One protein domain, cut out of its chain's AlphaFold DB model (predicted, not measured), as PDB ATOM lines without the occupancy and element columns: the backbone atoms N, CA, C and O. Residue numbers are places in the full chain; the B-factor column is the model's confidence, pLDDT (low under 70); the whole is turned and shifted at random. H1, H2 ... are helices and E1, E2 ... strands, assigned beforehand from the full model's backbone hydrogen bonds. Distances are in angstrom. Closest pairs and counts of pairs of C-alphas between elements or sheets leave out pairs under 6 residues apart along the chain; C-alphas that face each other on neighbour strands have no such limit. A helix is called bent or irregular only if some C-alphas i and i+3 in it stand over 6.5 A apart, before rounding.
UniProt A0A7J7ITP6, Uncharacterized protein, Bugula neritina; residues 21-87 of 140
ATOM      1  N   VAL A  21     -11.747 -24.441 -46.036       91.31
ATOM      2  CA  VAL A  21     -11.892 -23.739 -44.754       91.31
ATOM      3  C   VAL A  21     -10.615 -23.932 -43.942       91.31
ATOM      4  O   VAL A  21     -10.295 -25.051 -43.545       91.31
ATOM      5  N   GLY A  22      -9.896 -22.840 -43.690       90.94
ATOM      6  CA  GLY A  22      -8.787 -22.804 -42.737       90.94
ATOM      7  C   GLY A  22      -9.279 -22.372 -41.360       90.94
ATOM      8  O   GLY A  22      -9.995 -21.378 -41.255       90.94
ATOM      9  N   TYR A  23      -8.937 -23.124 -40.315       90.88
ATOM     10  CA  TYR A  23      -9.311 -22.797 -38.937       90.88
ATOM     11  C   TYR A  23      -8.350 -23.447 -37.942       90.88
ATOM     12  O   TYR A  23      -7.971 -24.599 -38.142       90.88
ATOM     13  N   ASP A  24      -8.020 -22.771 -36.840       91.81
ATOM     14  CA  ASP A  24      -7.119 -23.296 -35.801       91.81
ATOM     15  C   ASP A  24      -7.566 -24.691 -35.349       91.81
ATOM     16  O   ASP A  24      -6.828 -25.660 -35.428       91.81
ATOM     17  N   GLY A  25      -8.840 -24.834 -34.982       92.75
ATOM     18  CA  GLY A  25      -9.438 -26.087 -34.525       92.75
ATOM     19  C   GLY A  25     -10.056 -26.949 -35.627       92.75
ATOM     20  O   GLY A  25     -11.024 -27.658 -35.343       92.75
ATOM     21  N   ALA A  26      -9.595 -26.881 -36.882       94.31
ATOM     22  CA  ALA A  26     -10.255 -27.560 -38.009       94.31
ATOM     23  C   ALA A  26     -10.494 -29.065 -37.775       94.31
ATOM     24  O   ALA A  26     -11.573 -29.570 -38.086       94.31
ATOM     25  N   CYS A  27      -9.549 -29.754 -37.126       94.81
ATOM     26  CA  CYS A  27      -9.675 -31.175 -36.781       94.81
ATOM     27  C   CYS A  27     -10.799 -31.504 -35.783       94.81
ATOM     28  O   CYS A  27     -11.161 -32.665 -35.613       94.81
ATOM     29  N   GLU A  28     -11.330 -30.507 -35.078       94.50
ATOM     30  CA  GLU A  28     -12.476 -30.644 -34.167       94.50
ATOM     31  C   GLU A  28     -13.752 -30.093 -34.790       94.50
ATOM     32  O   GLU A  28     -14.847 -30.623 -34.579       94.50
ATOM     33  N   PHE A  29     -13.594 -29.047 -35.597       95.12
ATOM     34  CA  PHE A  29     -14.695 -28.363 -36.236       95.12
ATOM     35  C   PHE A  29     -15.331 -29.194 -37.353       95.12
ATOM     36  O   PHE A  29     -16.555 -29.330 -37.366       95.12
ATOM     37  N   GLN A  30     -14.546 -29.827 -38.233       95.81
ATOM     38  CA  GLN A  30     -15.118 -30.663 -39.296       95.81
ATOM     39  C   GLN A  30     -15.976 -31.816 -38.731       95.81
ATOM     40  O   GLN A  30     -17.135 -31.933 -39.138       95.81
ATOM     41  N   PRO A  31     -15.526 -32.613 -37.737       96.00
ATOM     42  CA  PRO A  31     -16.376 -33.639 -37.121       96.00
ATOM     43  C   PRO A  31     -17.659 -33.092 -36.475       96.00
ATOM     44  O   PRO A  31     -18.693 -33.769 -36.442       96.00
ATOM     45  N   PHE A  32     -17.617 -31.869 -35.936       96.44
ATOM     46  CA  PHE A  32     -18.806 -31.179 -35.435       96.44
ATOM     47  C   PHE A  32     -19.789 -30.850 -36.568       96.44
ATOM     48  O   PHE A  32     -20.972 -31.178 -36.450       96.44
ATOM     49  N   VAL A  33     -19.300 -30.281 -37.672       96.12
ATOM     50  CA  VAL A  33     -20.098 -29.981 -38.872       96.12
ATOM     51  C   VAL A  33     -20.715 -31.257 -39.445       96.12
ATOM     52  O   VAL A  33     -21.923 -31.310 -39.667       96.12
ATOM     53  N   GLU A  34     -19.937 -32.325 -39.604       96.38
ATOM     54  CA  GLU A  34     -20.432 -33.610 -40.112       96.38
ATOM     55  C   GLU A  34     -21.533 -34.203 -39.226       96.38
ATOM     56  O   GLU A  34     -22.518 -34.752 -39.726       96.38
ATOM     57  N   ARG A  35     -21.410 -34.072 -37.899       97.56
ATOM     58  CA  ARG A  35     -22.456 -34.502 -36.963       97.56
ATOM     59  C   ARG A  35     -23.732 -33.674 -37.116       97.56
ATOM     60  O   ARG A  35     -24.819 -34.244 -37.116       97.56
ATOM     61  N   LEU A  36     -23.618 -32.354 -37.263       96.81
ATOM     62  CA  LEU A  36     -24.775 -31.491 -37.518       96.81
ATOM     63  C   LEU A  36     -25.452 -31.827 -38.850       96.81
ATOM     64  O   LEU A  36     -26.682 -31.870 -38.912       96.81
ATOM     65  N   HIS A  37     -24.666 -32.106 -39.889       95.75
ATOM     66  CA  HIS A  37     -25.178 -32.533 -41.186       95.75
ATOM     67  C   HIS A  37     -25.973 -33.840 -41.069       95.75
ATOM     68  O   HIS A  37     -27.115 -33.902 -41.525       95.75
ATOM     69  N   LYS A  38     -25.423 -34.851 -40.382       96.31
ATOM     70  CA  LYS A  38     -26.118 -36.126 -40.112       96.31
ATOM     71  C   LYS A  38     -27.436 -35.935 -39.352       96.31
ATOM     72  O   LYS A  38     -28.361 -36.715 -39.543       96.31
ATOM     73  N   ASN A  39     -27.540 -34.876 -38.551       96.56
ATOM     74  CA  ASN A  39     -28.754 -34.502 -37.821       96.56
ATOM     75  C   ASN A  39     -29.717 -33.609 -38.633       96.56
ATOM     76  O   ASN A  39     -30.668 -33.067 -38.072       96.56
ATOM     77  N   GLY A  40     -29.488 -33.435 -39.939       93.00
ATOM     78  CA  GLY A  40     -30.388 -32.717 -40.845       93.00
ATOM     79  C   GLY A  40     -30.180 -31.201 -40.908       93.00
ATOM     80  O   GLY A  40     -31.042 -30.493 -41.426       93.00
ATOM     81  N   ASN A  41     -29.063 -30.670 -40.398       94.25
ATOM     82  CA  ASN A  41     -28.779 -29.239 -40.510       94.25
ATOM     83  C   ASN A  41     -28.367 -28.870 -41.949       94.25
ATOM     84  O   ASN A  41     -27.347 -29.341 -42.452       94.25
ATOM     85  N   ALA A  42     -29.150 -27.997 -42.589       88.31
ATOM     86  CA  ALA A  42     -28.940 -27.588 -43.979       88.31
ATOM     87  C   ALA A  42     -27.636 -26.798 -44.193       88.31
ATOM     88  O   ALA A  42     -26.929 -27.049 -45.160       88.31
ATOM     89  N   GLY A  43     -27.271 -25.894 -43.277       86.81
ATOM     90  CA  GLY A  43     -26.013 -25.144 -43.383       86.81
ATOM     91  C   GLY A  43     -24.791 -26.050 -43.229       86.81
ATOM     92  O   GLY A  43     -23.824 -25.946 -43.982       86.81
ATOM     93  N   ALA A  44     -24.866 -27.014 -42.310       91.50
ATOM     94  CA  ALA A  44     -23.821 -28.013 -42.131       91.50
ATOM     95  C   ALA A  44     -23.678 -28.952 -43.341       91.50
ATOM     96  O   ALA A  44     -22.590 -29.471 -43.562       91.50
ATOM     97  N   ALA A  45     -24.744 -29.158 -44.124       89.81
ATOM     98  CA  ALA A  45     -24.694 -29.959 -45.346       89.81
ATOM     99  C   ALA A  45     -23.841 -29.324 -46.449       89.81
ATOM    100  O   ALA A  45     -23.238 -30.045 -47.234       89.81
ATOM    101  N   GLU A  46     -23.778 -27.996 -46.513       86.94
ATOM    102  CA  GLU A  46     -22.889 -27.301 -47.448       86.94
ATOM    103  C   GLU A  46     -21.462 -27.248 -46.905       86.94
ATOM    104  O   GLU A  46     -20.510 -27.577 -47.610       86.94
ATOM    105  N   LEU A  47     -21.316 -26.929 -45.617       91.00
ATOM    106  CA  LEU A  47     -20.013 -26.883 -44.958       91.00
ATOM    107  C   LEU A  47     -19.307 -28.248 -44.933       91.00
ATOM    108  O   LEU A  47     -18.080 -28.284 -44.960       91.00
ATOM    109  N   SER A  48     -20.039 -29.365 -44.902       92.31
ATOM    110  CA  SER A  48     -19.452 -30.713 -44.930       92.31
ATOM    111  C   SER A  48     -18.829 -31.087 -46.279       92.31
ATOM    112  O   SER A  48     -18.058 -32.042 -46.342       92.31
ATOM    113  N   LYS A  49     -19.136 -30.347 -47.354       91.00
ATOM    114  CA  LYS A  49     -18.556 -30.555 -48.693       91.00
ATOM    115  C   LYS A  49     -17.183 -29.897 -48.847       91.00
ATOM    116  O   LYS A  49     -16.474 -30.183 -49.811       91.00
ATOM    117  N   LEU A  50     -16.828 -28.996 -47.933       92.81
ATOM    118  CA  LEU A  50     -15.589 -28.228 -47.974       92.81
ATOM    119  C   LEU A  50     -14.415 -29.056 -47.452       92.81
ATOM    120  O   LEU A  50     -14.576 -29.953 -46.624       92.81
ATOM    121  N   LYS A  51     -13.211 -28.727 -47.917       94.25
ATOM    122  CA  LYS A  51     -11.972 -29.304 -47.389       94.25
ATOM    123  C   LYS A  51     -11.456 -28.444 -46.240       94.25
ATOM    124  O   LYS A  51     -11.307 -27.236 -46.399       94.25
ATOM    125  N   TYR A  52     -11.140 -29.063 -45.110       95.19
ATOM    126  CA  TYR A  52     -10.672 -28.352 -43.925       95.19
ATOM    127  C   TYR A  52      -9.174 -28.527 -43.740       95.19
ATOM    128  O   TYR A  52      -8.671 -29.647 -43.798       95.19
ATOM    129  N   LEU A  53      -8.483 -27.431 -43.448       94.75
ATOM    130  CA  LEU A  53      -7.098 -27.450 -42.998       94.75
ATOM    131  C   LEU A  53      -6.982 -26.754 -41.649       94.75
ATOM    132  O   LEU A  53      -7.675 -25.771 -41.376       94.75
ATOM    133  N   VAL A  54      -6.086 -27.267 -40.815       93.88
ATOM    134  CA  VAL A  54      -5.626 -26.521 -39.650       93.88
ATOM    135  C   VAL A  54      -4.747 -25.381 -40.143       93.88
ATOM    136  O   VAL A  54      -3.944 -25.552 -41.065       93.88
ATOM    137  N   ASP A  55      -4.934 -24.213 -39.540       90.62
ATOM    138  CA  ASP A  55      -4.140 -23.035 -39.850       90.62
ATOM    139  C   ASP A  55      -2.623 -23.314 -39.728       90.62
ATOM    140  O   ASP A  55      -2.168 -24.018 -38.818       90.62
ATOM    141  N   ARG A  56      -1.830 -22.768 -40.665       90.62
ATOM    142  CA  ARG A  56      -0.379 -23.016 -40.763       90.62
ATOM    143  C   ARG A  56       0.380 -22.598 -39.509       90.62
ATOM    144  O   ARG A  56       1.328 -23.287 -39.127       90.62
ATOM    145  N   PHE A  57      -0.044 -21.526 -38.849       87.56
ATOM    146  CA  PHE A  57       0.594 -21.056 -37.628       87.56
ATOM    147  C   PHE A  57       0.305 -22.002 -36.456       87.56
ATOM    148  O   PHE A  57       1.167 -22.262 -35.611       87.56
ATOM    149  N   HIS A  58      -0.902 -22.566 -36.432       90.81
ATOM    150  CA  HIS A  58      -1.409 -23.354 -35.314       90.81
ATOM    151  C   HIS A  58      -1.119 -24.854 -35.422       90.81
ATOM    152  O   HIS A  58      -1.087 -25.525 -34.389       90.81
ATOM    153  N   ILE A  59      -0.815 -25.390 -36.614       93.25
ATOM    154  CA  ILE A  59      -0.611 -26.835 -36.833       93.25
ATOM    155  C   ILE A  59       0.407 -27.467 -35.877       93.25
ATOM    156  O   ILE A  59       0.215 -28.593 -35.427       93.25
ATOM    157  N   ARG A  60       1.452 -26.728 -35.485       90.75
ATOM    158  CA  ARG A  60       2.485 -27.209 -34.547       90.75
ATOM    159  C   ARG A  60       1.930 -27.570 -33.167       90.75
ATOM    160  O   ARG A  60       2.535 -28.375 -32.467       90.75
ATOM    161  N   GLY A  61       0.812 -26.965 -32.766       91.94
ATOM    162  CA  GLY A  61       0.128 -27.261 -31.507       91.94
ATOM    163  C   GLY A  61      -0.776 -28.495 -31.568       91.94
ATOM    164  O   GLY A  61      -1.261 -28.942 -30.530       91.94
ATOM    165  N   HIS A  62      -1.012 -29.060 -32.756       93.81
ATOM    166  CA  HIS A  62      -1.924 -30.182 -32.938       93.81
ATOM    167  C   HIS A  62      -1.182 -31.511 -32.842       93.81
ATOM    168  O   HIS A  62      -0.323 -31.828 -33.655       93.81
ATOM    169  N   THR A  63      -1.568 -32.325 -31.860       91.94
ATOM    170  CA  THR A  63      -0.951 -33.632 -31.581       91.94
ATOM    171  C   THR A  63      -1.786 -34.819 -32.062       91.94
ATOM    172  O   THR A  63      -1.390 -35.972 -31.898       91.94
ATOM    173  N   LYS A  64      -2.969 -34.569 -32.634       92.88
ATOM    174  CA  LYS A  64      -3.851 -35.627 -33.144       92.88
ATOM    175  C   LYS A  64      -3.253 -36.238 -34.410       92.88
ATOM    176  O   LYS A  64      -2.773 -35.511 -35.272       92.88
ATOM    177  N   ALA A  65      -3.394 -37.555 -34.569       93.50
ATOM    178  CA  ALA A  65      -2.890 -38.276 -35.741       93.50
ATOM    179  C   ALA A  65      -3.433 -37.722 -37.074       93.50
ATOM    180  O   ALA A  65      -2.728 -37.700 -38.071       93.50
ATOM    181  N   GLU A  66      -4.662 -37.196 -37.085       94.81
ATOM    182  CA  GLU A  66      -5.268 -36.594 -38.283       94.81
ATOM    183  C   GLU A  66      -4.629 -35.254 -38.700       94.81
ATOM    184  O   GLU A  66      -4.882 -34.766 -39.803       94.81
ATOM    185  N   CYS A  67      -3.810 -34.653 -37.835       95.19
ATOM    186  CA  CYS A  67      -3.044 -33.440 -38.113       95.19
ATOM    187  C   CYS A  67      -1.559 -33.720 -38.357       95.19
ATOM    188  O   CYS A  67      -0.864 -32.826 -38.813       95.19
ATOM    189  N   ASP A  68      -1.054 -34.914 -38.052       93.88
ATOM    190  CA  ASP A  68       0.367 -35.244 -38.175       93.88
ATOM    191  C   ASP A  68       0.665 -35.783 -39.577       93.88
ATOM    192  O   ASP A  68       0.139 -36.821 -39.969       93.88
ATOM    193  N   ILE A  69       1.517 -35.085 -40.333       93.25
ATOM    194  CA  ILE A  69       1.871 -35.437 -41.716       93.25
ATOM    195  C   ILE A  69       2.540 -36.814 -41.850       93.25
ATOM    196  O   ILE A  69       2.490 -37.419 -42.919       93.25
ATOM    197  N   SER A  70       3.153 -37.332 -40.782       92.56
ATOM    198  CA  SER A  70       3.784 -38.655 -40.782       92.56
ATOM    199  C   SER A  70       2.776 -39.808 -40.743       92.56
ATOM    200  O   SER A  70       3.120 -40.949 -41.058       92.56
ATOM    201  N   GLN A  71       1.529 -39.528 -40.357       93.44
ATOM    202  CA  GLN A  71       0.493 -40.535 -40.176       93.44
ATOM    203  C   GLN A  71      -0.313 -40.727 -41.460       93.44
ATOM    204  O   GLN A  71      -0.737 -39.774 -42.109       93.44
ATOM    205  N   ALA A  72      -0.636 -41.980 -41.788       92.25
ATOM    206  CA  ALA A  72      -1.501 -42.290 -42.931       92.25
ATOM    207  C   ALA A  72      -2.936 -41.743 -42.773       92.25
ATOM    208  O   ALA A  72      -3.657 -41.593 -43.755       92.25
ATOM    209  N   SER A  73      -3.361 -41.452 -41.539       93.50
ATOM    210  CA  SER A  73      -4.662 -40.856 -41.220       93.50
ATOM    211  C   SER A  73      -4.679 -39.326 -41.307       93.50
ATOM    212  O   SER A  73      -5.711 -38.729 -40.993       93.50
ATOM    213  N   CYS A  74      -3.577 -38.691 -41.720       95.12
ATOM    214  CA  CYS A  74      -3.475 -37.243 -41.847       95.12
ATOM    215  C   CYS A  74      -4.480 -36.685 -42.863       95.12
ATOM    216  O   CYS A  74      -4.532 -37.119 -44.014       95.12
ATOM    217  N   LYS A  75      -5.265 -35.693 -42.441       95.06
ATOM    218  CA  LYS A  75      -6.294 -35.032 -43.262       95.06
ATOM    219  C   LYS A  75      -6.211 -33.514 -43.215       95.06
ATOM    220  O   LYS A  75      -6.536 -32.868 -44.205       95.06
ATOM    221  N   TYR A  76      -5.800 -32.956 -42.077       95.81
ATOM    222  CA  TYR A  76      -5.914 -31.520 -41.810       95.81
ATOM    223  C   TYR A  76      -4.600 -30.753 -41.958       95.81
ATOM    224  O   TYR A  76      -4.598 -29.533 -41.807       95.81
ATOM    225  N   HIS A  77      -3.480 -31.435 -42.203       95.06
ATOM    226  CA  HIS A  77      -2.185 -30.768 -42.271       95.06
ATOM    227  C   HIS A  77      -2.104 -29.876 -43.527       95.06
ATOM    228  O   HIS A  77      -2.374 -30.360 -44.630       95.06
ATOM    229  N   PRO A  78      -1.709 -28.595 -43.401       93.12
ATOM    230  CA  PRO A  78      -1.745 -27.615 -44.493       93.12
ATOM    231  C   PRO A  78      -0.797 -27.940 -45.655       93.12
ATOM    232  O   PRO A  78      -1.000 -27.454 -46.765       93.12
ATOM    233  N   ASP A  79       0.223 -28.765 -45.415       92.38
ATOM    234  CA  ASP A  79       1.186 -29.187 -46.442       92.38
ATOM    235  C   ASP A  79       0.775 -30.471 -47.188       92.38
ATOM    236  O   ASP A  79       1.555 -31.013 -47.971       92.38
ATOM    237  N   LEU A  80      -0.446 -30.978 -46.975       93.94
ATOM    238  CA  LEU A  80      -0.955 -32.095 -47.769       93.94
ATOM    239  C   LEU A  80      -1.151 -31.688 -49.245       93.94
ATOM    240  O   LEU A  80      -1.604 -30.572 -49.519       93.94
ATOM    241  N   PRO A  81      -0.933 -32.604 -50.213       92.69
ATOM    242  CA  PRO A  81      -1.092 -32.314 -51.646       92.69
ATOM    243  C   PRO A  81      -2.482 -31.796 -52.044       92.69
ATOM    244  O   PRO A  81      -2.642 -31.092 -53.036       92.69
ATOM    245  N   ILE A  82      -3.512 -32.116 -51.257       91.25
ATOM    246  CA  ILE A  82      -4.881 -31.634 -51.487       91.25
ATOM    247  C   ILE A  82      -5.035 -30.115 -51.305       91.25
ATOM    248  O   ILE A  82      -6.048 -29.573 -51.748       91.25
ATOM    249  N   PHE A  83      -4.061 -29.450 -50.668       92.12
ATOM    250  CA  PHE A  83      -4.047 -28.015 -50.369       92.12
ATOM    251  C   PHE A  83      -3.006 -27.235 -51.185       92.12
ATOM    252  O   PHE A  83      -2.782 -26.055 -50.924       92.12
ATOM    253  N   THR A  84      -2.381 -27.844 -52.197       90.56
ATOM    254  CA  THR A  84      -1.360 -27.164 -53.011       90.56
ATOM    255  C   THR A  84      -1.902 -25.905 -53.705       90.56
ATOM    256  O   THR A  84      -1.189 -24.907 -53.769       90.56
ATOM    257  N   GLU A  85      -3.172 -25.905 -54.132       88.75
ATOM    258  CA  GLU A  85      -3.857 -24.745 -54.745       88.75
ATOM    259  C   GLU A  85      -3.876 -23.512 -53.825       88.75
ATOM    260  O   GLU A  85      -3.763 -22.386 -54.297       88.75
ATOM    261  N   ILE A  86      -3.967 -23.722 -52.510       87.38
ATOM    262  CA  ILE A  86      -4.052 -22.652 -51.503       87.38
ATOM    263  C   ILE A  86      -2.739 -22.465 -50.736       87.38
ATOM    264  O   ILE A  86      -2.700 -21.761 -49.730       87.38
ATOM    265  N   SER A  87      -1.649 -23.089 -51.184       85.12
ATOM    266  CA  SER A  87      -0.360 -23.041 -50.483       85.12
ATOM    267  C   SER A  87       0.232 -21.632 -50.386       85.12
ATOM    268  O   SER A  87       0.921 -21.327 -49.417       85.12
TER     269      SER A  87
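This is residues 21 to 87 of the 140 residues of an uncharacterized protein of Bugula neritina (UniProt A0A7J7ITP6). Two short parallel strands, E1 and E2, lie side by side near the middle, with a helical hairpin of H1 and H2 reaching to one end and the looping residues 55 to 80, followed by the short helix H3, making the other end. The 67 printed residues hold, along the chain, E1, H1, H2, E2 and H3, and under half of the residues are in these named elements. The class is mixed, helices and strands. The whole is compact, with a radius of gyration of the C-alphas of 12.1 A and spans of 34 by 25 by 21 A.

E1, residues 21 to 23, begins at C-alpha 21 (-11.892, -23.739, -44.754). H1, residues 26 to 38, is 18.2 A long; it is neither bent nor irregular, but only just: C-alphas 27 and 30 are 6.0 A apart. H2 is residues 42 to 47, 9.0 A. E2, residues 51 to 54, is 10.4 A long. H3, residues 81 to 86, 10.1 A, ends at C-alpha 86 (-4.052, -22.652, -51.503); it is irregular, with C-alphas 82 and 85 7.7 A apart.

E1 and E2 are parallel at 20 degrees; N 21 and O 51 are 2.9 A apart, within hydrogen-bond range. E1, H1, H2 and E2 form a strand-helix-strand unit, parallel neighbour strands with helices between, its crossover right-handed. The closest C-alphas of H1 and E2 are those of Ala 26 and Val 54, 5.0 A. H1, with residues 33 to 37 alone, touches H2, closest at the C-alphas of His 37 and Ala 44, 4.8 A; this hairpin runs opposite ways at a shallow tilt of 33 degrees, only just short of steep. H3 is apart from H1, H2 and E1. O i to N i+4 pairs are within range in 8 of 9 for H1, 1 of 2 for H2 and 0 of 2 for H3, which has 2 of 3 O i to N i+3 pairs.

The C-alphas of Ala 42 and Ser 70, the two farthest apart, are 34.7 A apart. The link from E2 to H3, 26 residues, is long. The printed part has no cut, and no printed residue is under 70 in pLDDT.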